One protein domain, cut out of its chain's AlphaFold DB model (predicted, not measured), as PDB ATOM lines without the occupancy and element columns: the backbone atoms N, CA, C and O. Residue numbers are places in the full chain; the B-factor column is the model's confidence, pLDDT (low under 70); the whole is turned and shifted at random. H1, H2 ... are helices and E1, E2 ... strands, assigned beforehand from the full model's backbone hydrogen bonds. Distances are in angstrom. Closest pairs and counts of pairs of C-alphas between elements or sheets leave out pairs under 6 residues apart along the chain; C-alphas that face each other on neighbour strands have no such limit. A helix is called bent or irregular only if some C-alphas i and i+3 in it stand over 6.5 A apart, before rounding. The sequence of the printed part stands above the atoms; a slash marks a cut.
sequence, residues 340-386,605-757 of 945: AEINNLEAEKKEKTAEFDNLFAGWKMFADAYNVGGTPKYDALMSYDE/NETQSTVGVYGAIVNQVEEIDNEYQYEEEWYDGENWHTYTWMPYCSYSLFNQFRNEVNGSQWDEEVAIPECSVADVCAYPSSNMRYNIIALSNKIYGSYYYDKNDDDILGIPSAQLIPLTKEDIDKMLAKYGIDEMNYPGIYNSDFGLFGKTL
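AT A GLANCE: This is residues 340 to 386 and 605 to 757 of the 945 residues of an uncharacterized protein of Muribaculaceae bacterium (UniProt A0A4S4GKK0). A long helix, H1, and H4 run side by side and opposite ways along the length of an elongated body. H6, H7 and H8 gather near one end, with H8 packed on H1 and H4; H3 lies towards the other end, and H2 meets H1 with its last residues. The strands E1 and E2 form a hairpin whose tip, residues 635 to 640, sticks out. The 200 printed residues, in the order H1 H2 E1 E2 H3 H4 H5 H6 H7 H8, include eight named helices and one antiparallel sheet, E1 - E2, and the class is mostly helix. The whole is loose, with a radius of gyration of the C-alphas of 21.3 A and spans of 75 by 44 by 36 A.

HOW THE PARTS SIT: H1, residues 340 to 373, has a kink of 46 degrees near residue 367 and is irregular: C-alphas 369 and 372 are 8.4 A apart. Its residues 358 to 362 alone touch residues 624 to 628 of H2, residues 612 to 628, at a shallow tilt of 32 degrees, opposite ways; the closest C-alphas are those of Leu 359 and Tyr 628, 5.8 A. E1, residues 630 to 635, and E2, residues 640 to 645, form a hairpin; N 632 and O 643 are within hydrogen-bond range at 2.8 A. H3, residues 652 to 663, is close to H2 but not clearly touching, with the C-alphas of Tyr 614 and Phe 654 closest at 7.6 A. H4, residues 685 to 700, touches residues 356 to 370 of H1 at a shallow tilt of 19 degrees, opposite ways, closest at the C-alphas of Phe 366 and Met 688, 5.5 A. H5, residues 702 to 705, is close to H4 but not clearly touching, with the C-alphas of Asn 697 and Tyr 704 closest at 7.1 A. H6, residues 725 to 734, and H7, residues 739 to 749, only just touch, with 3 pairs of C-alphas within 8 A, closest at Leu 732 and Tyr 742, 7.5 A. H7 is irregular, with C-alphas 740 and 743 7.3 A apart. It forms a helical hairpin with H8, residues 751 to 757; the closest C-alphas are those of Tyr 746 and Gly 754, 4.2 A. H8 touches residues 349 to 356 of H1 at a steep tilt of 47 degrees, closest at the C-alphas of Phe 356 and Leu 752, 5.8 A. Every O i to N i+4 pair is within hydrogen-bond range in H2, H3, H4, H6 and H8, against 28 of 30 in H1 and 5 of 7 in H7; H5 is too short for such a pair.

IN THESE COORDINATES: H1 begins at C-alpha 340, (-20.396, -21.367, 25.755), and is 48.4 A from first to last C-alpha. H2 measures 24.6 A and H4 21.8 A. H8 ends at C-alpha 757, (-18.762, -8.119, 11.315).

THE WHOLE: The C-alphas of Ala 340 and Glu 668 are the two farthest apart, 78.5 A. Residues 387 to 604 are not printed, and C-alphas 386 and 605 are 19.8 A apart across the cut. The links H3 to H4 and H5 to H6 are long. The mean pLDDT of the printed part is 84.8; residues 373, 635 and 702 to 721 are under 70.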
ATOM      1  N   ALA A 340     -21.404 -22.072  24.967       75.44
ATOM      2  CA  ALA A 340     -20.396 -21.367  25.755       75.44
ATOM      3  C   ALA A 340     -19.581 -20.411  24.868       75.44
ATOM      4  O   ALA A 340     -19.394 -19.257  25.242       75.44
ATOM      5  N   GLU A 341     -19.212 -20.853  23.665       79.81
ATOM      6  CA  GLU A 341     -18.489 -20.026  22.701       79.81
ATOM      7  C   GLU A 341     -19.344 -18.894  22.113       79.81
ATOM      8  O   GLU A 341     -18.856 -17.776  21.988       79.81
ATOM      9  N   ILE A 342     -20.643 -19.107  21.866       82.94
ATOM     10  CA  ILE A 342     -21.562 -18.001  21.526       82.94
ATOM     11  C   ILE A 342     -21.563 -16.932  22.628       82.94
ATOM     12  O   ILE A 342     -21.483 -15.750  22.312       82.94
ATOM     13  N   ASN A 343     -21.591 -17.314  23.910       83.38
ATOM     14  CA  ASN A 343     -21.531 -16.337  25.007       83.38
ATOM     15  C   ASN A 343     -20.186 -15.582  25.051       83.38
ATOM     16  O   ASN A 343     -20.167 -14.401  25.401       83.38
ATOM     17  N   ASN A 344     -19.070 -16.237  24.697       85.00
ATOM     18  CA  ASN A 344     -17.760 -15.587  24.574       85.00
ATOM     19  C   ASN A 344     -17.771 -14.564  23.427       85.00
ATOM     20  O   ASN A 344     -17.414 -13.405  23.634       85.00
ATOM     21  N   LEU A 345     -18.257 -14.968  22.250       88.25
ATOM     22  CA  LEU A 345     -18.380 -14.116  21.067       88.25
ATOM     23  C   LEU A 345     -19.352 -12.946  21.300       88.25
ATOM     24  O   LEU A 345     -19.077 -11.830  20.874       88.25
ATOM     25  N   GLU A 346     -20.461 -13.137  22.022       89.69
ATOM     26  CA  GLU A 346     -21.358 -12.037  22.412       89.69
ATOM     27  C   GLU A 346     -20.670 -11.029  23.350       89.69
ATOM     28  O   GLU A 346     -20.898  -9.818  23.239       89.69
ATOM     29  N   ALA A 347     -19.809 -11.502  24.259       88.25
ATOM     30  CA  ALA A 347     -19.011 -10.637  25.124       88.25
ATOM     31  C   ALA A 347     -17.939  -9.868  24.330       88.25
ATOM     32  O   ALA A 347     -17.830  -8.650  24.496       88.25
ATOM     33  N   GLU A 348     -17.219 -10.539  23.425       90.56
ATOM     34  CA  GLU A 348     -16.246  -9.913  22.519       90.56
ATOM     35  C   GLU A 348     -16.922  -8.885  21.604       90.56
ATOM     36  O   GLU A 348     -16.472  -7.741  21.524       90.56
ATOM     37  N   LYS A 349     -18.059  -9.233  20.983       91.38
ATOM     38  CA  LYS A 349     -18.849  -8.301  20.167       91.38
ATOM     39  C   LYS A 349     -19.167  -7.040  20.952       91.38
ATOM     40  O   LYS A 349     -19.016  -5.938  20.426       91.38
ATOM     41  N   LYS A 350     -19.624  -7.183  22.198       91.44
ATOM     42  CA  LYS A 350     -19.979  -6.045  23.049       91.44
ATOM     43  C   LYS A 350     -18.770  -5.158  23.358       91.44
ATOM     44  O   LYS A 350     -18.914  -3.938  23.334       91.44
ATOM     45  N   GLU A 351     -17.608  -5.750  23.621       90.75
ATOM     46  CA  GLU A 351     -16.351  -5.019  23.815       90.75
ATOM     47  C   GLU A 351     -15.953  -4.253  22.544       90.75
ATOM     48  O   GLU A 351     -15.793  -3.034  22.587       90.75
ATOM     49  N   LYS A 352     -15.888  -4.935  21.393       89.44
ATOM     50  CA  LYS A 352     -15.483  -4.331  20.113       89.44
ATOM     51  C   LYS A 352     -16.478  -3.303  19.585       89.44
ATOM     52  O   LYS A 352     -16.059  -2.322  18.980       89.44
ATOM     53  N   THR A 353     -17.770  -3.472  19.869       91.69
ATOM     54  CA  THR A 353     -18.795  -2.455  19.575       91.69
ATOM     55  C   THR A 353     -18.584  -1.208  20.432       91.69
ATOM     56  O   THR A 353     -18.628  -0.108  19.900       91.69
ATOM     57  N   ALA A 354     -18.283  -1.354  21.729       91.44
ATOM     58  CA  ALA A 354     -18.006  -0.208  22.598       91.44
ATOM     59  C   ALA A 354     -16.703   0.527  22.215       91.44
ATOM     60  O   ALA A 354     -16.670   1.758  22.234       91.44
ATOM     61  N   GLU A 355     -15.654  -0.210  21.827       91.12
ATOM     62  CA  GLU A 355     -14.399   0.353  21.302       91.12
ATOM     63  C   GLU A 355     -14.641   1.123  19.987       91.12
ATOM     64  O   GLU A 355     -14.186   2.258  19.833       91.12
ATOM     65  N   PHE A 356     -15.420   0.537  19.065       92.00
ATOM     66  CA  PHE A 356     -15.852   1.175  17.818       92.00
ATOM     67  C   PHE A 356     -16.668   2.449  18.078       92.00
ATOM     68  O   PHE A 356     -16.316   3.499  17.545       92.00
ATOM     69  N   ASP A 357     -17.721   2.379  18.900       92.44
ATOM     70  CA  ASP A 357     -18.640   3.496  19.152       92.44
ATOM     71  C   ASP A 357     -17.901   4.707  19.746       92.44
ATOM     72  O   ASP A 357     -18.149   5.844  19.332       92.44
ATOM     73  N   ASN A 358     -16.952   4.470  20.663       92.31
ATOM     74  CA  ASN A 358     -16.147   5.529  21.272       92.31
ATOM     75  C   ASN A 358     -15.252   6.241  20.245       92.31
ATOM     76  O   ASN A 358     -15.319   7.460  20.074       92.31
ATOM     77  N   LEU A 359     -14.438   5.483  19.505       92.81
ATOM     78  CA  LEU A 359     -13.516   6.072  18.529       92.81
ATOM     79  C   LEU A 359     -14.259   6.674  17.327       92.81
ATOM     80  O   LEU A 359     -13.821   7.686  16.772       92.81
ATOM     81  N   PHE A 360     -15.412   6.113  16.955       92.31
ATOM     82  CA  PHE A 360     -16.275   6.663  15.913       92.31
ATOM     83  C   PHE A 360     -16.915   7.998  16.319       92.31
ATOM     84  O   PHE A 360     -17.047   8.882  15.467       92.31
ATOM     85  N   ALA A 361     -17.236   8.207  17.601       93.38
ATOM     86  CA  ALA A 361     -17.656   9.519  18.096       93.38
ATOM     87  C   ALA A 361     -16.548  10.576  17.905       93.38
ATOM     88  O   ALA A 361     -16.819  11.647  17.355       93.38
ATOM     89  N   GLY A 362     -15.295  10.242  18.236       93.19
ATOM     90  CA  GLY A 362     -14.132  11.106  17.994       93.19
ATOM     91  C   GLY A 362     -13.880  11.380  16.505       93.19
ATOM     92  O   GLY A 362     -13.674  12.529  16.105       93.19
ATOM     93  N   TRP A 363     -13.975  10.351  15.654       91.75
ATOM     94  CA  TRP A 363     -13.870  10.497  14.194       91.75
ATOM     95  C   TRP A 363     -14.938  11.455  13.664       91.75
ATOM     96  O   TRP A 363     -14.635  12.378  12.902       91.75
ATOM     97  N   LYS A 364     -16.182  11.277  14.124       91.00
ATOM     98  CA  LYS A 364     -17.320  12.097  13.719       91.00
ATOM     99  C   LYS A 364     -17.173  13.546  14.184       91.00
ATOM    100  O   LYS A 364     -17.450  14.446  13.394       91.00
ATOM    101  N   MET A 365     -16.704  13.774  15.412       93.75
ATOM    102  CA  MET A 365     -16.402  15.107  15.943       93.75
ATOM    103  C   MET A 365     -15.423  15.854  15.023       93.75
ATOM    104  O   MET A 365     -15.710  16.969  14.580       93.75
ATOM    105  N   PHE A 366     -14.296  15.225  14.661       92.19
ATOM    106  CA  PHE A 366     -13.332  15.844  13.746       92.19
ATOM    107  C   PHE A 366     -13.880  16.008  12.322       92.19
ATOM    108  O   PHE A 366     -13.598  17.031  11.698       92.19
ATOM    109  N   ALA A 367     -14.666  15.061  11.802       87.88
ATOM    110  CA  ALA A 367     -15.266  15.150  10.467       87.88
ATOM    111  C   ALA A 367     -16.293  16.296  10.354       87.88
ATOM    112  O   ALA A 367     -16.243  17.080   9.399       87.88
ATOM    113  N   ASP A 368     -17.171  16.439  11.353       90.19
ATOM    114  CA  ASP A 368     -18.141  17.535  11.439       90.19
ATOM    115  C   ASP A 368     -17.417  18.894  11.576       90.19
ATOM    116  O   ASP A 368     -17.765  19.850  10.874       90.19
ATOM    117  N   ALA A 369     -16.353  18.962  12.392       91.94
ATOM    118  CA  ALA A 369     -15.524  20.160  12.561       91.94
ATOM    119  C   ALA A 369     -14.719  20.530  11.303       91.94
ATOM    120  O   ALA A 369     -14.588  21.709  10.962       91.94
ATOM    121  N   TYR A 370     -14.218  19.533  10.568       88.31
ATOM    122  CA  TYR A 370     -13.506  19.719   9.301       88.31
ATOM    123  C   TYR A 370     -14.425  20.212   8.172       88.31
ATOM    124  O   TYR A 370     -13.948  20.800   7.199       88.31
ATOM    125  N   ASN A 371     -15.743  19.999   8.299       87.00
ATOM    126  CA  ASN A 371     -16.769  20.513   7.389       87.00
ATOM    127  C   ASN A 371     -16.486  20.180   5.904       87.00
ATOM    128  O   ASN A 371     -16.702  21.005   5.014       87.00
ATOM    129  N   VAL A 372     -15.972  18.967   5.648       73.88
ATOM    130  CA  VAL A 372     -15.700  18.399   4.308       73.88
ATOM    131  C   VAL A 372     -14.868  19.343   3.414       73.88
ATOM    132  O   VAL A 372     -15.185  19.584   2.251       73.88
ATOM    133  N   GLY A 373     -13.803  19.929   3.971       64.62
ATOM    134  CA  GLY A 373     -12.897  20.830   3.243       64.62
ATOM    135  C   GLY A 373     -13.441  22.248   3.013       64.62
ATOM    136  O   GLY A 373     -12.802  23.047   2.327       64.62
ATOM    137  N   GLY A 374     -14.606  22.578   3.581       76.56
ATOM    138  CA  GLY A 374     -15.098  23.948   3.696       76.56
ATOM    139  C   GLY A 374     -14.419  24.730   4.829       76.56
ATOM    140  O   GLY A 374     -13.420  24.309   5.406       76.56
ATOM    141  N   THR A 375     -14.984  25.887   5.188       85.69
ATOM    142  CA  THR A 375     -14.560  26.629   6.387       85.69
ATOM    143  C   THR A 375     -14.775  25.766   7.640       85.69
ATOM    144  O   THR A 375     -15.895  25.267   7.799       85.69
ATOM    145  N   PRO A 376     -13.772  25.590   8.524       90.75
ATOM    146  CA  PRO A 376     -13.916  24.769   9.725       90.75
ATOM    147  C   PRO A 376     -15.032  25.245  10.665       90.75
ATOM    148  O   PRO A 376     -15.264  26.445  10.827       90.75
ATOM    149  N   LYS A 377     -15.694  24.278  11.300       92.94
ATOM    150  CA  LYS A 377     -16.784  24.441  12.268       92.94
ATOM    151  C   LYS A 377     -16.299  24.053  13.659       92.94
ATOM    152  O   LYS A 377     -16.486  22.933  14.122       92.94
ATOM    153  N   TYR A 378     -15.605  24.980  14.308       91.94
ATOM    154  CA  TYR A 378     -15.018  24.743  15.629       91.94
ATOM    155  C   TYR A 378     -16.069  24.444  16.715       91.94
ATOM    156  O   TYR A 378     -15.721  23.837  17.720       91.94
ATOM    157  N   ASP A 379     -17.336  24.806  16.488       93.25
ATOM    158  CA  ASP A 379     -18.500  24.502  17.330       93.25
ATOM    159  C   ASP A 379     -18.871  23.010  17.390       93.25
ATOM    160  O   ASP A 379     -19.663  22.611  18.239       93.25
ATOM    161  N   ALA A 380     -18.276  22.175  16.533       92.69
ATOM    162  CA  ALA A 380     -18.375  20.720  16.627       92.69
ATOM    163  C   ALA A 380     -17.318  20.081  17.556       92.69
ATOM    164  O   ALA A 380     -17.415  18.886  17.821       92.69
ATOM    165  N   LEU A 381     -16.315  20.829  18.040       93.75
ATOM    166  CA  LEU A 381     -15.295  20.314  18.965       93.75
ATOM    167  C   LEU A 381     -15.758  20.402  20.429       93.75
ATOM    168  O   LEU A 381     -16.449  21.343  20.823       93.75
ATOM    169  N   MET A 382     -15.297  19.464  21.261       92.62
ATOM    170  CA  MET A 382     -15.441  19.546  22.723       92.62
ATOM    171  C   MET A 382     -14.777  20.817  23.284       92.62
ATOM    172  O   MET A 382     -13.855  21.369  22.674       92.62
ATOM    173  N   SER A 383     -15.262  21.312  24.429       90.81
ATOM    174  CA  SER A 383     -14.803  22.567  25.060       90.81
ATOM    175  C   SER A 383     -14.842  23.824  24.156       90.81
ATOM    176  O   SER A 383     -14.144  24.812  24.406       90.81
ATOM    177  N   TYR A 384     -15.651  23.832  23.082       93.25
ATOM    178  CA  TYR A 384     -15.793  25.012  22.216       93.25
ATOM    179  C   TYR A 384     -16.346  26.231  22.965       93.25
ATOM    180  O   TYR A 384     -15.839  27.336  22.771       93.25
ATOM    181  N   ASP A 385     -17.369  26.052  23.804       94.00
ATOM    182  CA  ASP A 385     -18.032  27.161  24.501       94.00
ATOM    183  C   ASP A 385     -17.079  27.843  25.498       94.00
ATOM    184  O   ASP A 385     -17.047  29.074  25.591       94.00
ATOM    185  N   GLU A 386     -16.240  27.068  26.187       93.12
ATOM    186  CA  GLU A 386     -15.162  27.530  27.064       93.12
ATOM    187  C   GLU A 386     -14.135  28.372  26.293       93.12
ATOM    188  O   GLU A 386     -13.823  29.501  26.695       93.12
ATOM    189  N   ASN A 605      -2.360  30.407  40.334       80.06
ATOM    190  CA  ASN A 605      -1.709  29.668  41.413       80.06
ATOM    191  C   ASN A 605      -2.702  29.018  42.390       80.06
ATOM    192  O   ASN A 605      -2.291  28.126  43.135       80.06
ATOM    193  N   GLU A 606      -3.965  29.454  42.426       84.25
ATOM    194  CA  GLU A 606      -4.993  28.868  43.295       84.25
ATOM    195  C   GLU A 606      -5.516  27.552  42.709       84.25
ATOM    196  O   GLU A 606      -5.652  26.569  43.439       84.25
ATOM    197  N   THR A 607      -5.734  27.503  41.390       81.12
ATOM    198  CA  THR A 607      -6.127  26.275  40.671       81.12
ATOM    199  C   THR A 607      -4.940  25.416  40.226       81.12
ATOM    200  O   THR A 607      -5.138  24.253  39.885       81.12
ATOM    201  N   GLN A 608      -3.717  25.965  40.231       83.75
ATOM    202  CA  GLN A 608      -2.520  25.382  39.599       83.75
ATOM    203  C   GLN A 608      -2.725  25.066  38.108       83.75
ATOM    204  O   GLN A 608      -2.166  24.101  37.586       83.75
ATOM    205  N   SER A 609      -3.517  25.890  37.422       85.31
ATOM    206  CA  SER A 609      -3.820  25.751  35.999       85.31
ATOM    207  C   SER A 609      -3.531  27.048  35.250       85.31
ATOM    208  O   SER A 609      -3.400  28.127  35.829       85.31
ATOM    209  N   THR A 610      -3.469  26.967  33.927       85.75
ATOM    210  CA  THR A 610      -3.544  28.175  33.098       85.75
ATOM    211  C   THR A 610      -4.998  28.592  32.927       85.75
ATOM    212  O   THR A 610      -5.908  27.766  33.027       85.75
ATOM    213  N   VAL A 611      -5.229  29.888  32.724       88.00
ATOM    214  CA  VAL A 611      -6.571  30.466  32.558       88.00
ATOM    215  C   VAL A 611      -6.613  31.403  31.350       88.00
ATOM    216  O   VAL A 611      -5.597  31.660  30.697       88.00
ATOM    217  N   GLY A 612      -7.810  31.885  31.015       92.00
ATOM    218  CA  GLY A 612      -8.037  32.628  29.779       92.00
ATOM    219  C   GLY A 612      -7.939  31.722  28.551       92.00
ATOM    220  O   GLY A 612      -8.277  30.540  28.615       92.00
ATOM    221  N   VAL A 613      -7.484  32.281  27.429       95.38
ATOM    222  CA  VAL A 613      -7.433  31.586  26.135       95.38
ATOM    223  C   VAL A 613      -6.539  30.344  26.202       95.38
ATOM    224  O   VAL A 613      -6.984  29.274  25.800       95.38
ATOM    225  N   TYR A 614      -5.328  30.435  26.767       94.94
ATOM    226  CA  TYR A 614      -4.438  29.269  26.864       94.94
ATOM    227  C   TYR A 614      -5.028  28.125  27.700       94.94
ATOM    228  O   TYR A 614      -4.991  26.977  27.262       94.94
ATOM    229  N   GLY A 615      -5.636  28.440  28.849       93.06
ATOM    230  CA  GLY A 615      -6.278  27.439  29.705       93.06
ATOM    231  C   GLY A 615      -7.426  26.707  29.010       93.06
ATOM    232  O   GLY A 615      -7.518  25.486  29.099       93.06
ATOM    233  N   ALA A 616      -8.257  27.429  28.253       94.12
ATOM    234  CA  ALA A 616      -9.354  26.822  27.500       94.12
ATOM    235  C   ALA A 616      -8.865  25.906  26.359       94.12
ATOM    236  O   ALA A 616      -9.470  24.865  26.116       94.12
ATOM    237  N   ILE A 617      -7.753  26.249  25.695       94.62
ATOM    238  CA  ILE A 617      -7.131  25.377  24.679       94.62
ATOM    239  C   ILE A 617      -6.589  24.099  25.324       94.62
ATOM    240  O   ILE A 617      -6.803  23.016  24.788       94.62
ATOM    241  N   VAL A 618      -5.893  24.214  26.461       92.94
ATOM    242  CA  VAL A 618      -5.347  23.049  27.175       92.94
ATOM    243  C   VAL A 618      -6.477  22.125  27.633       92.94
ATOM    244  O   VAL A 618      -6.398  20.934  27.364       92.94
ATOM    245  N   ASN A 619      -7.562  22.661  28.207       91.62
ATOM    246  CA  ASN A 619      -8.728  21.856  28.594       91.62
ATOM    247  C   ASN A 619      -9.367  21.141  27.390       91.62
ATOM    248  O   ASN A 619      -9.669  19.956  27.474       91.62
ATOM    249  N   GLN A 620      -9.511  21.829  26.249       93.50
ATOM    250  CA  GLN A 620     -10.004  21.213  25.013       93.50
ATOM    251  C   GLN A 620      -9.118  20.051  24.542       93.50
ATOM    252  O   GLN A 620      -9.652  19.033  24.108       93.50
ATOM    253  N   VAL A 621      -7.791  20.192  24.608       94.50
ATOM    254  CA  VAL A 621      -6.863  19.114  24.235       94.50
ATOM    255  C   VAL A 621      -6.936  17.965  25.238       94.50
ATOM    256  O   VAL A 621      -7.103  16.825  24.829       94.50
ATOM    257  N   GLU A 622      -6.886  18.249  26.541       92.75
ATOM    258  CA  GLU A 622      -6.945  17.215  27.581       92.75
ATOM    259  C   GLU A 622      -8.265  16.431  27.554       92.75
ATOM    260  O   GLU A 622      -8.239  15.212  27.699       92.75
ATOM    261  N   GLU A 623      -9.417  17.069  27.336       92.75
ATOM    262  CA  GLU A 623     -10.701  16.362  27.208       92.75
ATOM    263  C   GLU A 623     -10.754  15.464  25.961       92.75
ATOM    264  O   GLU A 623     -11.169  14.309  26.052       92.75
ATOM    265  N   ILE A 624     -10.310  15.974  24.807       94.56
ATOM    266  CA  ILE A 624     -10.320  15.240  23.532       94.56
ATOM    267  C   ILE A 624      -9.326  14.072  23.549       94.56
ATOM    268  O   ILE A 624      -9.654  12.981  23.077       94.56
ATOM    269  N   ASP A 625      -8.133  14.285  24.102       93.25
ATOM    270  CA  ASP A 625      -7.104  13.254  24.198       93.25
ATOM    271  C   ASP A 625      -7.508  12.180  25.221       93.25
ATOM    272  O   ASP A 625      -7.344  10.994  24.945       93.25
ATOM    273  N   ASN A 626      -8.110  12.550  26.361       91.00
ATOM    274  CA  ASN A 626      -8.562  11.566  27.351       91.00
ATOM    275  C   ASN A 626      -9.686  10.652  26.830       91.00
ATOM    276  O   ASN A 626      -9.648   9.456  27.122       91.00
ATOM    277  N   GLU A 627     -10.649  11.194  26.074       92.31
ATOM    278  CA  GLU A 627     -11.816  10.444  25.575       92.31
ATOM    279  C   GLU A 627     -11.481   9.564  24.352       92.31
ATOM    280  O   GLU A 627     -11.994   8.448  24.229       92.31
ATOM    281  N   TYR A 628     -10.610  10.040  23.448       93.06
ATOM    282  CA  TYR A 628     -10.386   9.418  22.130       93.06
ATOM    283  C   TYR A 628      -8.963   8.893  21.869       93.06
ATOM    284  O   TYR A 628      -8.671   8.469  20.747       93.06
ATOM    285  N   GLN A 629      -8.075   8.888  22.868       91.81
ATOM    286  CA  GLN A 629      -6.833   8.108  22.796       91.81
ATOM    287  C   GLN A 629      -7.114   6.603  22.684       91.81
ATOM    288  O   GLN A 629      -8.136   6.097  23.152       91.81
ATOM    289  N   TYR A 630      -6.167   5.865  22.113       90.25
ATOM    290  CA  TYR A 630      -6.198   4.406  22.112       90.25
ATOM    291  C   TYR A 630      -4.782   3.826  22.109       90.25
ATOM    292  O   TYR A 630      -3.826   4.477  21.690       90.25
ATOM    293  N   GLU A 631      -4.644   2.572  22.530       87.62
ATOM    294  CA  GLU A 631      -3.377   1.843  22.442       87.62
ATOM    295  C   GLU A 631      -3.293   1.017  21.146       87.62
ATOM    296  O   GLU A 631      -4.280   0.456  20.646       87.62
ATOM    297  N   GLU A 632      -2.095   0.978  20.571       81.00
ATOM    298  CA  GLU A 632      -1.702   0.132  19.447       81.00
ATOM    299  C   GLU A 632      -0.492  -0.710  19.853       81.00
ATOM    300  O   GLU A 632       0.553  -0.185  20.244       81.00
ATOM    301  N   GLU A 633      -0.634  -2.029  19.755       80.94
ATOM    302  CA  GLU A 633       0.467  -2.970  19.925       80.94
ATOM    303  C   GLU A 633       1.105  -3.273  18.568       80.94
ATOM    304  O   GLU A 633       0.409  -3.564  17.592       80.94
ATOM    305  N   TRP A 634       2.434  -3.234  18.504       77.12
ATOM    306  CA  TRP A 634       3.196  -3.600  17.313       77.12
ATOM    307  C   TRP A 634       4.415  -4.450  17.682       77.12
ATOM    308  O   TRP A 634       4.983  -4.321  18.766       77.12
ATOM    309  N   TYR A 635       4.808  -5.338  16.772       69.50
ATOM    310  CA  TYR A 635       5.937  -6.248  16.950       69.50
ATOM    311  C   TYR A 635       7.082  -5.835  16.021       69.50
ATOM    312  O   TYR A 635       6.888  -5.745  14.807       69.50
ATOM    313  N   ASP A 636       8.271  -5.580  16.574       76.69
ATOM    314  CA  ASP A 636       9.433  -5.093  15.804       76.69
ATOM    315  C   ASP A 636      10.280  -6.211  15.162       76.69
ATOM    316  O   ASP A 636      11.221  -5.932  14.417       76.69
ATOM    317  N   GLY A 637       9.932  -7.473  15.428       75.50
ATOM    318  CA  GLY A 637      10.711  -8.658  15.064       75.50
ATOM    319  C   GLY A 637      11.321  -9.377  16.272       75.50
ATOM    320  O   GLY A 637      11.559 -10.583  16.190       75.50
ATOM    321  N   GLU A 638      11.492  -8.681  17.400       76.62
ATOM    322  CA  GLU A 638      12.055  -9.210  18.651       76.62
ATOM    323  C   GLU A 638      11.120  -9.015  19.860       76.62
ATOM    324  O   GLU A 638      11.013  -9.910  20.700       76.62
ATOM    325  N   ASN A 639      10.438  -7.868  19.964       81.19
ATOM    326  CA  ASN A 639       9.607  -7.488  21.107       81.19
ATOM    327  C   ASN A 639       8.259  -6.891  20.680       81.19
ATOM    328  O   ASN A 639       8.125  -6.268  19.626       81.19
ATOM    329  N   TRP A 640       7.266  -7.050  21.556       81.12
ATOM    330  CA  TRP A 640       6.005  -6.314  21.494       81.12
ATOM    331  C   TRP A 640       6.161  -4.952  22.169       81.12
ATOM    332  O   TRP A 640       6.660  -4.861  23.294       81.12
ATOM    333  N   HIS A 641       5.703  -3.910  21.487       83.81
ATOM    334  CA  HIS A 641       5.704  -2.527  21.949       83.81
ATOM    335  C   HIS A 641       4.280  -1.985  21.940       83.81
ATOM    336  O   HIS A 641       3.554  -2.180  20.968       83.81
ATOM    337  N   THR A 642       3.910  -1.245  22.981       86.62
ATOM    338  CA  THR A 642       2.626  -0.536  23.054       86.62
ATOM    339  C   THR A 642       2.856   0.951  22.799       86.62
ATOM    340  O   THR A 642       3.720   1.572  23.424       86.62
ATOM    341  N   TYR A 643       2.088   1.527  21.880       86.25
ATOM    342  CA  TYR A 643       2.072   2.951  21.570       86.25
ATOM    343  C   TYR A 643       0.680   3.521  21.855       86.25
ATOM    344  O   TYR A 643      -0.307   3.066  21.283       86.25
ATOM    345  N   THR A 644       0.595   4.528  22.722       90.69
ATOM    346  CA  THR A 644      -0.641   5.292  22.925       90.69
ATOM    347  C   THR A 644      -0.752   6.348  21.828       90.69
ATOM    348  O   THR A 644       0.015   7.316  21.805       90.69
ATOM    349  N   TRP A 645      -1.702   6.165  20.913       92.38
ATOM    350  CA  TRP A 645      -2.084   7.198  19.959       92.38
ATOM    351  C   TRP A 645      -2.965   8.236  20.657       92.38
ATOM    352  O   TRP A 645      -3.895   7.884  21.384       92.38
ATOM    353  N   MET A 646      -2.689   9.513  20.398       93.44
ATOM    354  CA  MET A 646      -3.484  10.650  20.863       93.44
ATOM    355  C   MET A 646      -3.817  11.561  19.669       93.44
ATOM    356  O   MET A 646      -2.983  11.693  18.762       93.44
ATOM    357  N   PRO A 647      -4.989  12.222  19.663       94.50
ATOM    358  CA  PRO A 647      -5.350  13.220  18.664       94.50
ATOM    359  C   PRO A 647      -4.276  14.300  18.467       94.50
ATOM    360  O   PRO A 647      -3.894  15.043  19.366       94.50
ATOM    361  N   TYR A 648      -3.801  14.447  17.233       93.12
ATOM    362  CA  TYR A 648      -2.723  15.371  16.903       93.12
ATOM    363  C   TYR A 648      -3.177  16.834  17.039       93.12
ATOM    364  O   TYR A 648      -4.036  17.309  16.290       93.12
ATOM    365  N   CYS A 649      -2.568  17.574  17.965       94.06
ATOM    366  CA  CYS A 649      -2.849  18.982  18.256       94.06
ATOM    367  C   CYS A 649      -1.648  19.895  17.917       94.06
ATOM    368  O   CYS A 649      -0.534  19.434  17.660       94.06
ATOM    369  N   SER A 650      -1.864  21.211  17.852       93.31
ATOM    370  CA  SER A 650      -0.812  22.208  17.645       93.31
ATOM    371  C   SER A 650      -1.134  23.532  18.330       93.31
ATOM    372  O   SER A 650      -2.074  24.236  17.973       93.31
ATOM    373  N   TYR A 651      -0.249  23.948  19.232       93.62
ATOM    374  CA  TYR A 651      -0.294  25.265  19.871       93.62
ATOM    375  C   TYR A 651       0.331  26.377  19.003       93.62
ATOM    376  O   TYR A 651       0.567  27.481  19.498       93.62
ATOM    377  N   SER A 652       0.672  26.119  17.732       92.62
ATOM    378  CA  SER A 652       1.406  27.076  16.885       92.62
ATOM    379  C   SER A 652       0.646  28.384  16.655       92.62
ATOM    380  O   SER A 652       1.245  29.450  16.773       92.62
ATOM    381  N   LEU A 653      -0.661  28.303  16.382       92.19
ATOM    382  CA  LEU A 653      -1.516  29.464  16.114       92.19
ATOM    383  C   LEU A 653      -1.656  30.343  17.365       92.19
ATOM    384  O   LEU A 653      -1.308  31.520  17.329       92.19
ATOM    385  N   PHE A 654      -1.977  29.741  18.515       94.56
ATOM    386  CA  PHE A 654      -1.975  30.441  19.801       94.56
ATOM    387  C   PHE A 654      -0.626  31.113  20.121       94.56
ATOM    388  O   PHE A 654      -0.590  32.259  20.567       94.56
ATOM    389  N   ASN A 655       0.502  30.427  19.888       94.06
ATOM    390  CA  ASN A 655       1.826  31.013  20.120       94.06
ATOM    391  C   ASN A 655       2.103  32.202  19.184       94.06
ATOM    392  O   ASN A 655       2.725  33.168  19.625       94.06
ATOM    393  N   GLN A 656       1.644  32.151  17.928       95.00
ATOM    394  CA  GLN A 656       1.715  33.277  16.997       95.00
ATOM    395  C   GLN A 656       0.864  34.450  17.501       95.00
ATOM    396  O   GLN A 656       1.416  35.524  17.734       95.00
ATOM    397  N   PHE A 657      -0.425  34.225  17.773       96.00
ATOM    398  CA  PHE A 657      -1.342  35.241  18.298       96.00
ATOM    399  C   PHE A 657      -0.795  35.908  19.574       96.00
ATOM    400  O   PHE A 657      -0.710  37.131  19.658       96.00
ATOM    401  N   ARG A 658      -0.309  35.123  20.549       94.56
ATOM    402  CA  ARG A 658       0.312  35.651  21.778       94.56
ATOM    403  C   ARG A 658       1.533  36.534  21.485       94.56
ATOM    404  O   ARG A 658       1.760  37.516  22.192       94.56
ATOM    405  N   ASN A 659       2.338  36.187  20.481       94.44
ATOM    406  CA  ASN A 659       3.500  36.986  20.091       94.44
ATOM    407  C   ASN A 659       3.087  38.287  19.383       94.44
ATOM    408  O   ASN A 659       3.709  39.316  19.633       94.44
ATOM    409  N   GLU A 660       2.039  38.258  18.557       94.38
ATOM    410  CA  GLU A 660       1.468  39.445  17.900       94.38
ATOM    411  C   GLU A 660       0.860  40.412  18.925       94.38
ATOM    412  O   GLU A 660       1.179  41.603  18.901       94.38
ATOM    413  N   VAL A 661       0.100  39.894  19.904       94.62
ATOM    414  CA  VAL A 661      -0.349  40.668  21.073       94.62
ATOM    415  C   VAL A 661       0.860  41.296  21.762       94.62
ATOM    416  O   VAL A 661       0.975  42.518  21.766       94.62
ATOM    417  N   ASN A 662       1.808  40.505  22.274       91.75
ATOM    418  CA  ASN A 662       2.960  41.032  23.016       91.75
ATOM    419  C   ASN A 662       3.804  42.044  22.213       91.75
ATOM    420  O   ASN A 662       4.310  43.005  22.791       91.75
ATOM    421  N   GLY A 663       3.938  41.858  20.896       91.25
ATOM    422  CA  GLY A 663       4.636  42.790  20.007       91.25
ATOM    423  C   GLY A 663       3.958  44.160  19.915       91.25
ATOM    424  O   GLY A 663       4.643  45.179  19.873       91.25
ATOM    425  N   SER A 664       2.624  44.205  19.978       92.81
ATOM    426  CA  SER A 664       1.849  45.453  19.935       92.81
ATOM    427  C   SER A 664       1.967  46.327  21.198       92.81
ATOM    428  O   SER A 664       1.466  47.451  21.197       92.81
ATOM    429  N   GLN A 665       2.628  45.873  22.275       90.44
ATOM    430  CA  GLN A 665       2.594  46.563  23.576       90.44
ATOM    431  C   GLN A 665       3.178  47.991  23.555       90.44
ATOM    432  O   GLN A 665       2.652  48.865  24.243       90.44
ATOM    433  N   TRP A 666       4.255  48.245  22.803       84.75
ATOM    434  CA  TRP A 666       4.981  49.532  22.842       84.75
ATOM    435  C   TRP A 666       5.264  50.137  21.460       84.75
ATOM    436  O   TRP A 666       6.097  51.038  21.339       84.75
ATOM    437  N   ASP A 667       4.559  49.676  20.432       89.69
ATOM    438  CA  ASP A 667       4.611  50.229  19.078       89.69
ATOM    439  C   ASP A 667       3.379  51.120  18.832       89.69
ATOM    440  O   ASP A 667       2.253  50.658  19.005       89.69
ATOM    441  N   GLU A 668       3.570  52.392  18.472       87.00
ATOM    442  CA  GLU A 668       2.472  53.347  18.223       87.00
ATOM    443  C   GLU A 668       1.649  52.979  16.977       87.00
ATOM    444  O   GLU A 668       0.434  53.172  16.967       87.00
ATOM    445  N   GLU A 669       2.287  52.426  15.941       89.62
ATOM    446  CA  GLU A 669       1.663  52.202  14.628       89.62
ATOM    447  C   GLU A 669       0.894  50.869  14.551       89.62
ATOM    448  O   GLU A 669       0.075  50.668  13.651       89.62
ATOM    449  N   VAL A 670       1.125  49.956  15.501       92.62
ATOM    450  CA  VAL A 670       0.535  48.606  15.523       92.62
ATOM    451  C   VAL A 670      -0.671  48.547  16.464       92.62
ATOM    452  O   VAL A 670      -0.530  48.644  17.683       92.62
ATOM    453  N   ALA A 671      -1.871  48.333  15.923       94.00
ATOM    454  CA  ALA A 671      -3.058  48.041  16.733       94.00
ATOM    455  C   ALA A 671      -2.923  46.691  17.463       94.00
ATOM    456  O   ALA A 671      -2.294  45.761  16.957       94.00
ATOM    457  N   ILE A 672      -3.531  46.575  18.645       96.00
ATOM    458  CA  ILE A 672      -3.618  45.295  19.358       96.00
ATOM    459  C   ILE A 672      -4.576  44.372  18.566       96.00
ATOM    460  O   ILE A 672      -5.663  44.827  18.201       96.00
ATOM    461  N   PRO A 673      -4.210  43.113  18.250       96.19
ATOM    462  CA  PRO A 673      -5.003  42.274  17.350       96.19
ATOM    463  C   PRO A 673      -6.309  41.781  17.993       96.19
ATOM    464  O   PRO A 673      -6.346  41.438  19.177       96.19
ATOM    465  N   GLU A 674      -7.372  41.687  17.190       95.56
ATOM    466  CA  GLU A 674      -8.577  40.915  17.525       95.56
ATOM    467  C   GLU A 674      -8.260  39.411  17.563       95.56
ATOM    468  O   GLU A 674      -7.317  38.947  16.921       95.56
ATOM    469  N   CYS A 675      -9.049  38.639  18.312       95.88
ATOM    470  CA  CYS A 675      -8.896  37.190  18.422       95.88
ATOM    471  C   CYS A 675     -10.135  36.467  17.880       95.88
ATOM    472  O   CYS A 675     -11.261  36.794  18.262       95.88
ATOM    473  N   SER A 676      -9.960  35.441  17.053       95.25
ATOM    474  CA  SER A 676     -11.015  34.476  16.730       95.25
ATOM    475  C   SER A 676     -10.638  33.075  17.215       95.25
ATOM    476  O   SER A 676      -9.469  32.763  17.420       95.25
ATOM    477  N   VAL A 677     -11.627  32.184  17.344       93.94
ATOM    478  CA  VAL A 677     -11.378  30.768  17.686       93.94
ATOM    479  C   VAL A 677     -10.432  30.100  16.675       93.94
ATOM    480  O   VAL A 677      -9.643  29.239  17.057       93.94
ATOM    481  N   ALA A 678     -10.445  30.527  15.407       91.75
ATOM    482  CA  ALA A 678      -9.557  29.991  14.378       91.75
ATOM    483  C   ALA A 678      -8.076  30.337  14.614       91.75
ATOM    484  O   ALA A 678      -7.212  29.544  14.243       91.75
ATOM    485  N   ASP A 679      -7.783  31.467  15.266       93.06
ATOM    486  CA  ASP A 679      -6.416  31.946  15.520       93.06
ATOM    487  C   ASP A 679      -5.759  31.257  16.726       93.06
ATOM    488  O   ASP A 679      -4.565  31.427  16.974       93.06
ATOM    489  N   VAL A 680      -6.534  30.496  17.509       94.12
ATOM    490  CA  VAL A 680      -6.086  29.954  18.802       94.12
ATOM    491  C   VAL A 680      -6.443  28.483  19.045       94.12
ATOM    492  O   VAL A 680      -5.805  27.856  19.884       94.12
ATOM    493  N   CYS A 681      -7.399  27.902  18.312       92.50
ATOM    494  CA  CYS A 681      -7.778  26.490  18.442       92.50
ATOM    495  C   CYS A 681      -6.591  25.538  18.193       92.50
ATOM    496  O   CYS A 681      -5.885  25.649  17.188       92.50
ATOM    497  N   ALA A 682      -6.424  24.548  19.078       93.75
ATOM    498  CA  ALA A 682      -5.353  23.548  19.008       93.75
ATOM    499  C   ALA A 682      -5.474  22.585  17.813       93.75
ATOM    500  O   ALA A 682      -4.501  21.923  17.451       93.75
ATOM    501  N   TYR A 683      -6.647  22.498  17.187       93.88
ATOM    502  CA  TYR A 683      -6.906  21.627  16.044       93.88
ATOM    503  C   TYR A 683      -7.154  22.469  14.780       93.88
ATOM    504  O   TYR A 683      -8.305  22.720  14.422       93.88
ATOM    505  N   PRO A 684      -6.106  22.949  14.082       89.38
ATOM    506  CA  PRO A 684      -6.265  23.539  12.755       89.38
ATOM    507  C   PRO A 684      -6.759  22.493  11.743       89.38
ATOM    508  O   PRO A 684      -6.614  21.289  11.945       89.38
ATOM    509  N   SER A 685      -7.288  22.948  10.603       86.56
ATOM    510  CA  SER A 685      -7.853  22.082   9.550       86.56
ATOM    511  C   SER A 685      -6.904  20.950   9.092       86.56
ATOM    512  O   SER A 685      -7.346  19.831   8.833       86.56
ATOM    513  N   SER A 686      -5.587  21.196   9.074       85.56
ATOM    514  CA  SER A 686      -4.555  20.180   8.801       85.56
ATOM    515  C   SER A 686      -4.544  19.031   9.813       85.56
ATOM    516  O   SER A 686      -4.381  17.873   9.433       85.56
ATOM    517  N   ASN A 687      -4.725  19.358  11.091       90.75
ATOM    518  CA  ASN A 687      -4.687  18.425  12.208       90.75
ATOM    519  C   ASN A 687      -5.999  17.646  12.313       90.75
ATOM    520  O   ASN A 687      -5.967  16.430  12.460       90.75
ATOM    521  N   MET A 688      -7.141  18.322  12.119       90.06
ATOM    522  CA  MET A 688      -8.447  17.663  11.990       90.06
ATOM    523  C   MET A 688      -8.397  16.562  10.918       90.06
ATOM    524  O   MET A 688      -8.763  15.421  11.187       90.06
ATOM    525  N   ARG A 689      -7.859  16.869   9.724       85.00
ATOM    526  CA  ARG A 689      -7.668  15.883   8.647       85.00
ATOM    527  C   ARG A 689      -6.781  14.708   9.067       85.00
ATOM    528  O   ARG A 689      -7.104  13.573   8.733       85.00
ATOM    529  N   TYR A 690      -5.673  14.962   9.765       86.31
ATOM    530  CA  TYR A 690      -4.789  13.892  10.239       86.31
ATOM    531  C   TYR A 690      -5.505  12.956  11.224       86.31
ATOM    532  O   TYR A 690      -5.422  11.738  11.075       86.31
ATOM    533  N   ASN A 691      -6.281  13.514  12.157       91.44
ATOM    534  CA  ASN A 691      -7.039  12.737  13.142       91.44
ATOM    535  C   ASN A 691      -8.158  11.919  12.485       91.44
ATOM    536  O   ASN A 691      -8.328  10.752  12.825       91.44
ATOM    537  N   ILE A 692      -8.849  12.479  11.482       87.81
ATOM    538  CA  ILE A 692      -9.808  11.733  10.649       87.81
ATOM    539  C   ILE A 692      -9.117  10.536   9.984       87.81
ATOM    540  O   ILE A 692      -9.643   9.430  10.064       87.81
ATOM    541  N   ILE A 693      -7.943  10.717   9.361       83.00
ATOM    542  CA  ILE A 693      -7.198   9.619   8.712       83.00
ATOM    543  C   ILE A 693      -6.831   8.529   9.731       83.00
ATOM    544  O   ILE A 693      -7.134   7.360   9.500       83.00
ATOM    545  N   ALA A 694      -6.217   8.902  10.857       87.25
ATOM    546  CA  ALA A 694      -5.776   7.951  11.876       87.25
ATOM    547  C   ALA A 694      -6.947   7.129  12.444       87.25
ATOM    548  O   ALA A 694      -6.909   5.899  12.431       87.25
ATOM    549  N   LEU A 695      -8.033   7.804  12.836       89.81
ATOM    550  CA  LEU A 695      -9.234   7.139  13.340       89.81
ATOM    551  C   LEU A 695      -9.921   6.294  12.253       89.81
ATOM    552  O   LEU A 695     -10.373   5.193  12.554       89.81
ATOM    553  N   SER A 696      -9.931   6.729  10.985       85.25
ATOM    554  CA  SER A 696     -10.462   5.914   9.871       85.25
ATOM    555  C   SER A 696      -9.725   4.577   9.754       85.25
ATOM    556  O   SER A 696     -10.369   3.544   9.614       85.25
ATOM    557  N   ASN A 697      -8.396   4.573   9.890       82.81
ATOM    558  CA  ASN A 697      -7.596   3.347   9.835       82.81
ATOM    559  C   ASN A 697      -7.889   2.399  11.005       82.81
ATOM    560  O   ASN A 697      -7.995   1.192  10.809       82.81
ATOM    561  N   LYS A 698      -8.045   2.927  12.225       88.38
ATOM    562  CA  LYS A 698      -8.372   2.117  13.411       88.38
ATOM    563  C   LYS A 698      -9.784   1.518  13.311       88.38
ATOM    564  O   LYS A 698      -9.997   0.351  13.638       88.38
ATOM    565  N   ILE A 699     -10.741   2.309  12.826       90.25
ATOM    566  CA  ILE A 699     -12.170   1.968  12.785       90.25
ATOM    567  C   ILE A 699     -12.519   1.085  11.579       90.25
ATOM    568  O   ILE A 699     -13.213   0.086  11.756       90.25
ATOM    569  N   TYR A 700     -12.028   1.426  10.384       85.62
ATOM    570  CA  TYR A 700     -12.374   0.797   9.099       85.62
ATOM    571  C   TYR A 700     -11.196   0.117   8.385       85.62
ATOM    572  O   TYR A 700     -11.377  -0.421   7.294       85.62
ATOM    573  N   GLY A 701     -10.007   0.097   8.990       81.75
ATOM    574  CA  GLY A 701      -8.855  -0.653   8.496       81.75
ATOM    575  C   GLY A 701      -8.123  -0.022   7.310       81.75
ATOM    576  O   GLY A 701      -8.362   1.119   6.915       81.75
ATOM    577  N   SER A 702      -7.170  -0.771   6.753       65.81
ATOM    578  CA  SER A 702      -6.261  -0.294   5.702       65.81
ATOM    579  C   SER A 702      -6.874  -0.332   4.300       65.81
ATOM    580  O   SER A 702      -6.421   0.406   3.424       65.81
ATOM    581  N   TYR A 703      -7.931  -1.123   4.080       61.56
ATOM    582  CA  TYR A 703      -8.623  -1.200   2.783       61.56
ATOM    583  C   TYR A 703      -9.335   0.112   2.395       61.56
ATOM    584  O   TYR A 703      -9.679   0.332   1.235       61.56
ATOM    585  N   TYR A 704      -9.485   1.028   3.355       56.88
ATOM    586  CA  TYR A 704      -9.942   2.404   3.163       56.88
ATOM    587  C   TYR A 704      -8.999   3.245   2.263       56.88
ATOM    588  O   TYR A 704      -9.403   4.281   1.743       56.88
ATOM    589  N   TYR A 705      -7.760   2.794   2.009       52.72
ATOM    590  CA  TYR A 705      -6.759   3.485   1.177       52.72
ATOM    591  C   TYR A 705      -6.834   3.219  -0.352       52.72
ATOM    592  O   TYR A 705      -5.841   3.465  -1.046       52.72
ATOM    593  N   ASP A 706      -7.949   2.731  -0.921       48.88
ATOM    594  CA  ASP A 706      -8.059   2.524  -2.384       48.88
ATOM    595  C   ASP A 706      -7.971   3.858  -3.159       48.88
ATOM    596  O   ASP A 706      -8.906   4.661  -3.199       48.88
ATOM    597  N   LYS A 707      -6.812   4.106  -3.782       49.81
ATOM    598  CA  LYS A 707      -6.498   5.344  -4.507       49.81
ATOM    599  C   LYS A 707      -7.159   5.354  -5.884       49.81
ATOM    600  O   LYS A 707      -6.629   4.753  -6.816       49.81
ATOM    601  N   ASN A 708      -8.249   6.104  -6.033       46.50
ATOM    602  CA  ASN A 708      -8.861   6.419  -7.328       46.50
ATOM    603  C   ASN A 708      -9.197   7.924  -7.458       46.50
ATOM    604  O   ASN A 708      -9.324   8.629  -6.460       46.50
ATOM    605  N   ASP A 709      -9.303   8.396  -8.706       40.78
ATOM    606  CA  ASP A 709      -8.858   9.720  -9.204       40.78
ATOM    607  C   ASP A 709      -9.401  11.038  -8.587       40.78
ATOM    608  O   ASP A 709      -8.846  12.093  -8.897       40.78
ATOM    609  N   ASP A 710     -10.415  11.052  -7.713       44.81
ATOM    610  CA  ASP A 710     -10.951  12.301  -7.110       44.81
ATOM    611  C   ASP A 710     -10.135  12.762  -5.872       44.81
ATOM    612  O   ASP A 710     -10.659  13.114  -4.808       44.81
ATOM    613  N   ASP A 711      -8.807  12.742  -6.011       50.50
ATOM    614  CA  ASP A 711      -7.843  12.924  -4.923       50.50
ATOM    615  C   ASP A 711      -7.557  14.406  -4.606       50.50
ATOM    616  O   ASP A 711      -6.609  15.018  -5.105       50.50
ATOM    617  N   ILE A 712      -8.382  14.992  -3.732       43.62
ATOM    618  CA  ILE A 712      -8.104  16.300  -3.106       43.62
ATOM    619  C   ILE A 712      -7.373  16.129  -1.756       43.62
ATOM    620  O   ILE A 712      -6.652  17.032  -1.332       43.62
ATOM    621  N   LEU A 713      -7.555  14.995  -1.059       45.84
ATOM    622  CA  LEU A 713      -7.177  14.819   0.356       45.84
ATOM    623  C   LEU A 713      -6.609  13.434   0.725       45.84
ATOM    624  O   LEU A 713      -6.429  13.166   1.917       45.84
ATOM    625  N   GLY A 714      -6.321  12.547  -0.223       51.06
ATOM    626  CA  GLY A 714      -5.942  11.148   0.030       51.06
ATOM    627  C   GLY A 714      -7.076  10.272   0.577       51.06
ATOM    628  O   GLY A 714      -6.823   9.135   0.960       51.06
ATOM    629  N   ILE A 715      -8.298  10.814   0.638       50.84
ATOM    630  CA  ILE A 715      -9.557  10.146   0.986       50.84
ATOM    631  C   ILE A 715     -10.635  10.719   0.044       50.84
ATOM    632  O   ILE A 715     -10.845  11.939   0.062       50.84
ATOM    633  N   PRO A 716     -11.330   9.894  -0.760       53.75
ATOM    634  CA  PRO A 716     -12.540  10.278  -1.482       53.75
ATOM    635  C   PRO A 716     -13.600  10.912  -0.570       53.75
ATOM    636  O   PRO A 716     -13.945  10.374   0.479       53.75
ATOM    637  N   SER A 717     -14.208  12.024  -0.989       54.59
ATOM    638  CA  SER A 717     -15.224  12.730  -0.183       54.59
ATOM    639  C   SER A 717     -16.461  11.883   0.153       54.59
ATOM    640  O   SER A 717     -17.102  12.120   1.173       54.59
ATOM    641  N   ALA A 718     -16.760  10.858  -0.653       51.09
ATOM    642  CA  ALA A 718     -17.805   9.868  -0.384       51.09
ATOM    643  C   ALA A 718     -17.503   8.940   0.812       51.09
ATOM    644  O   ALA A 718     -18.431   8.372   1.375       51.09
ATOM    645  N   GLN A 719     -16.232   8.800   1.205       53.84
ATOM    646  CA  GLN A 719     -15.796   7.989   2.348       53.84
ATOM    647  C   GLN A 719     -15.747   8.782   3.667       53.84
ATOM    648  O   GLN A 719     -15.649   8.187   4.731       53.84
ATOM    649  N   LEU A 720     -15.942  10.109   3.645       64.25
ATOM    650  CA  LEU A 720     -16.181  10.927   4.852       64.25
ATOM    651  C   LEU A 720     -17.596  10.706   5.448       64.25
ATOM    652  O   LEU A 720     -18.186  11.599   6.057       64.25
ATOM    653  N   ILE A 721     -18.147   9.510   5.246       67.94
ATOM    654  CA  ILE A 721     -19.450   9.012   5.682       67.94
ATOM    655  C   ILE A 721     -19.191   7.601   6.244       67.94
ATOM    656  O   ILE A 721     -18.420   6.864   5.631       67.94
ATOM    657  N   PRO A 722     -19.798   7.197   7.377       74.31
ATOM    658  CA  PRO A 722     -19.646   5.839   7.899       74.31
ATOM    659  C   PRO A 722     -19.983   4.766   6.857       74.31
ATOM    660  O   PRO A 722     -21.051   4.807   6.246       74.31
ATOM    661  N   LEU A 723     -19.088   3.786   6.706       76.81
ATOM    662  CA  LEU A 723     -19.302   2.617   5.854       76.81
ATOM    663  C   LEU A 723     -20.334   1.669   6.471       76.81
ATOM    664  O   LEU A 723     -20.371   1.473   7.688       76.81
ATOM    665  N   THR A 724     -21.133   1.028   5.619       85.12
ATOM    666  CA  THR A 724     -22.020  -0.076   6.008       85.12
ATOM    667  C   THR A 724     -21.427  -1.431   5.613       85.12
ATOM    668  O   THR A 724     -20.525  -1.513   4.776       85.12
ATOM    669  N   LYS A 725     -21.976  -2.525   6.162       87.38
ATOM    670  CA  LYS A 725     -21.649  -3.887   5.704       87.38
ATOM    671  C   LYS A 725     -21.875  -4.037   4.192       87.38
ATOM    672  O   LYS A 725     -21.034  -4.596   3.506       87.38
ATOM    673  N   GLU A 726     -22.971  -3.482   3.669       85.81
ATOM    674  CA  GLU A 726     -23.325  -3.579   2.247       85.81
ATOM    675  C   GLU A 726     -22.296  -2.876   1.341       85.81
ATOM    676  O   GLU A 726     -22.091  -3.292   0.201       85.81
ATOM    677  N   ASP A 727     -21.622  -1.834   1.833       82.94
ATOM    678  CA  ASP A 727     -20.541  -1.161   1.102       82.94
ATOM    679  C   ASP A 727     -19.269  -2.020   1.070       82.94
ATOM    680  O   ASP A 727     -18.634  -2.136   0.020       82.94
ATOM    681  N   ILE A 728     -18.930  -2.678   2.187       84.88
ATOM    682  CA  ILE A 728     -17.813  -3.633   2.268       84.88
ATOM    683  C   ILE A 728     -18.066  -4.845   1.365       84.88
ATOM    684  O   ILE A 728     -17.205  -5.184   0.554       84.88
ATOM    685  N   ASP A 729     -19.257  -5.443   1.429       86.31
ATOM    686  CA  ASP A 729     -19.637  -6.589   0.594       86.31
ATOM    687  C   ASP A 729     -19.521  -6.247  -0.905       86.31
ATOM    688  O   ASP A 729     -18.927  -6.996  -1.681       86.31
ATOM    689  N   LYS A 730     -20.008  -5.066  -1.322       83.81
ATOM    690  CA  LYS A 730     -19.864  -4.576  -2.707       83.81
ATOM    691  C   LYS A 730     -18.406  -4.360  -3.111       83.81
ATOM    692  O   LYS A 730     -18.068  -4.600  -4.273       83.81
ATOM    693  N   MET A 731     -17.550  -3.902  -2.195       80.75
ATOM    694  CA  MET A 731     -16.113  -3.789  -2.459       80.75
ATOM    695  C   MET A 731     -15.490  -5.173  -2.665       80.75
ATOM    696  O   MET A 731     -14.834  -5.377  -3.683       80.75
ATOM    697  N   LEU A 732     -15.745  -6.145  -1.787       83.50
ATOM    698  CA  LEU A 732     -15.202  -7.504  -1.922       83.50
ATOM    699  C   LEU A 732     -15.692  -8.207  -3.201       83.50
ATOM    700  O   LEU A 732     -14.885  -8.778  -3.941       83.50
ATOM    701  N   ALA A 733     -16.978  -8.071  -3.535       81.44
ATOM    702  CA  ALA A 733     -17.553  -8.589  -4.776       81.44
ATOM    703  C   ALA A 733     -16.919  -7.966  -6.039       81.44
ATOM    704  O   ALA A 733     -16.671  -8.673  -7.017       81.44
ATOM    705  N   LYS A 734     -16.587  -6.662  -6.026       78.38
ATOM    706  CA  LYS A 734     -15.876  -5.974  -7.130       78.38
ATOM    707  C   LYS A 734     -14.501  -6.596  -7.415       78.38
ATOM    708  O   LYS A 734     -14.080  -6.591  -8.572       78.38
ATOM    709  N   TYR A 735     -13.816  -7.132  -6.401       77.25
ATOM    710  CA  TYR A 735     -12.521  -7.813  -6.556       77.25
ATOM    711  C   TYR A 735     -12.640  -9.324  -6.824       77.25
ATOM    712  O   TYR A 735     -11.616  -9.993  -6.944       77.25
ATOM    713  N   GLY A 736     -13.858  -9.863  -6.970       79.19
ATOM    714  CA  GLY A 736     -14.081 -11.281  -7.276       79.19
ATOM    715  C   GLY A 736     -13.772 -12.223  -6.110       79.19
ATOM    716  O   GLY A 736     -13.402 -13.370  -6.340       79.19
ATOM    717  N   ILE A 737     -13.886 -11.738  -4.871       78.06
ATOM    718  CA  ILE A 737     -13.760 -12.565  -3.670       78.06
ATOM    719  C   ILE A 737     -15.070 -13.338  -3.452       78.06
ATOM    720  O   ILE A 737     -16.143 -12.731  -3.435       78.06
ATOM    721  N   ASP A 738     -14.984 -14.651  -3.226       76.94
ATOM    722  CA  ASP A 738     -16.133 -15.474  -2.823       76.94
ATOM    723  C   ASP A 738     -16.610 -15.127  -1.402       76.94
ATOM    724  O   ASP A 738     -15.790 -14.967  -0.491       76.94
ATOM    725  N   GLU A 739     -17.929 -15.096  -1.178       77.62
ATOM    726  CA  GLU A 739     -18.552 -14.741   0.115       77.62
ATOM    727  C   GLU A 739     -18.033 -15.578   1.297       77.62
ATOM    728  O   GLU A 739     -17.873 -15.073   2.408       77.62
ATOM    729  N   MET A 740     -17.676 -16.843   1.047       71.81
ATOM    730  CA  MET A 740     -17.088 -17.764   2.028       71.81
ATOM    731  C   MET A 740     -15.767 -17.251   2.639       71.81
ATOM    732  O   MET A 740     -15.404 -17.651   3.746       71.81
ATOM    733  N   ASN A 741     -15.061 -16.340   1.959       80.00
ATOM    734  CA  ASN A 741     -13.822 -15.727   2.443       80.00
ATOM    735  C   ASN A 741     -14.041 -14.379   3.158       80.00
ATOM    736  O   ASN A 741     -13.116 -13.888   3.811       80.00
ATOM    737  N   TYR A 742     -15.240 -13.783   3.083       86.25
ATOM    738  CA  TYR A 742     -15.509 -12.449   3.643       86.25
ATOM    739  C   TYR A 742     -15.194 -12.341   5.145       86.25
ATOM    740  O   TYR A 742     -14.545 -11.365   5.516       86.25
ATOM    741  N   PRO A 743     -15.540 -13.318   6.016       86.75
ATOM    742  CA  PRO A 743     -15.262 -13.209   7.450       86.75
ATOM    743  C   PRO A 743     -13.769 -13.070   7.768       86.75
ATOM    744  O   PRO A 743     -13.398 -12.304   8.656       86.75
ATOM    745  N   GLY A 744     -12.906 -13.767   7.020       84.94
ATOM    746  CA  GLY A 744     -11.457 -13.655   7.183       84.94
ATOM    747  C   GLY A 744     -10.956 -12.244   6.878       84.94
ATOM    748  O   GLY A 744     -10.206 -11.680   7.672       84.94
ATOM    749  N   ILE A 745     -11.438 -11.658   5.778       86.31
ATOM    750  CA  ILE A 745     -11.040 -10.315   5.333       86.31
ATOM    751  C   ILE A 745     -11.642  -9.227   6.233       86.31
ATOM    752  O   ILE A 745     -10.959  -8.253   6.545       86.31
ATOM    753  N   TYR A 746     -12.880  -9.391   6.724       89.62
ATOM    754  CA  TYR A 746     -13.445  -8.485   7.730       89.62
ATOM    755  C   TYR A 746     -12.510  -8.370   8.947       89.62
ATOM    756  O   TYR A 746     -12.204  -7.266   9.390       89.62
ATOM    757  N   ASN A 747     -12.023  -9.502   9.466       88.50
ATOM    758  CA  ASN A 747     -11.180  -9.534  10.660       88.50
ATOM    759  C   ASN A 747      -9.787  -8.908  10.444       88.50
ATOM    760  O   ASN A 747      -9.252  -8.278  11.360       88.50
ATOM    761  N   SER A 748      -9.189  -9.083   9.258       85.06
ATOM    762  CA  SER A 748      -7.828  -8.609   8.970       85.06
ATOM    763  C   SER A 748      -7.764  -7.167   8.458       85.06
ATOM    764  O   SER A 748      -6.900  -6.407   8.896       85.06
ATOM    765  N   ASP A 749      -8.673  -6.777   7.561       84.81
ATOM    766  CA  ASP A 749      -8.458  -5.618   6.680       84.81
ATOM    767  C   ASP A 749      -9.364  -4.418   6.998       84.81
ATOM    768  O   ASP A 749      -9.059  -3.303   6.568       84.81
ATOM    769  N   PHE A 750     -10.451  -4.627   7.758       86.88
ATOM    770  CA  PHE A 750     -11.524  -3.639   7.975       86.88
ATOM    771  C   PHE A 750     -11.618  -3.065   9.405       86.88
ATOM    772  O   PHE A 750     -12.648  -2.513   9.798       86.88
ATOM    773  N   GLY A 751     -10.539  -3.149  10.190       89.06
ATOM    774  CA  GLY A 751     -10.428  -2.474  11.491       89.06
ATOM    775  C   GLY A 751     -11.437  -2.967  12.537       89.06
ATOM    776  O   GLY A 751     -11.864  -4.123  12.516       89.06
ATOM    777  N   LEU A 752     -11.816  -2.102  13.482       91.12
ATOM    778  CA  LEU A 752     -12.795  -2.444  14.526       91.12
ATOM    779  C   LEU A 752     -14.177  -2.808  13.967       91.12
ATOM    780  O   LEU A 752     -14.799  -3.747  14.462       91.12
ATOM    781  N   PHE A 753     -14.641  -2.123  12.919       91.44
ATOM    782  CA  PHE A 753     -15.912  -2.443  12.265       91.44
ATOM    783  C   PHE A 753     -15.868  -3.822  11.596       91.44
ATOM    784  O   PHE A 753     -16.772  -4.634  11.757       91.44
ATOM    785  N   GLY A 754     -14.770  -4.135  10.909       91.06
ATOM    786  CA  GLY A 754     -14.529  -5.468  10.368       91.06
ATOM    787  C   GLY A 754     -14.533  -6.560  11.443       91.06
ATOM    788  O   GLY A 754     -15.165  -7.602  11.273       91.06
ATOM    789  N   LYS A 755     -13.927  -6.301  12.607       91.81
ATOM    790  CA  LYS A 755     -13.974  -7.234  13.744       91.81
ATOM    791  C   LYS A 755     -15.395  -7.472  14.260       91.81
ATOM    792  O   LYS A 755     -15.734  -8.622  14.529       91.81
ATOM    793  N   THR A 756     -16.258  -6.452  14.341       92.88
ATOM    794  CA  THR A 756     -17.663  -6.684  14.737       92.88
ATOM    795  C   THR A 756     -18.421  -7.517  13.698       92.88
ATOM    796  O   THR A 756     -19.146  -8.431  14.090       92.88
ATOM    797  N   LEU A 757     -18.188  -7.298  12.395       91.75
ATOM    798  CA  LEU A 757     -18.762  -8.119  11.315       91.75
ATOM    799  C   LEU A 757     -18.262  -9.574  11.327       91.75
ATOM    800  O   LEU A 757     -19.039 -10.492  11.060       91.75
TER     801      LEU A 757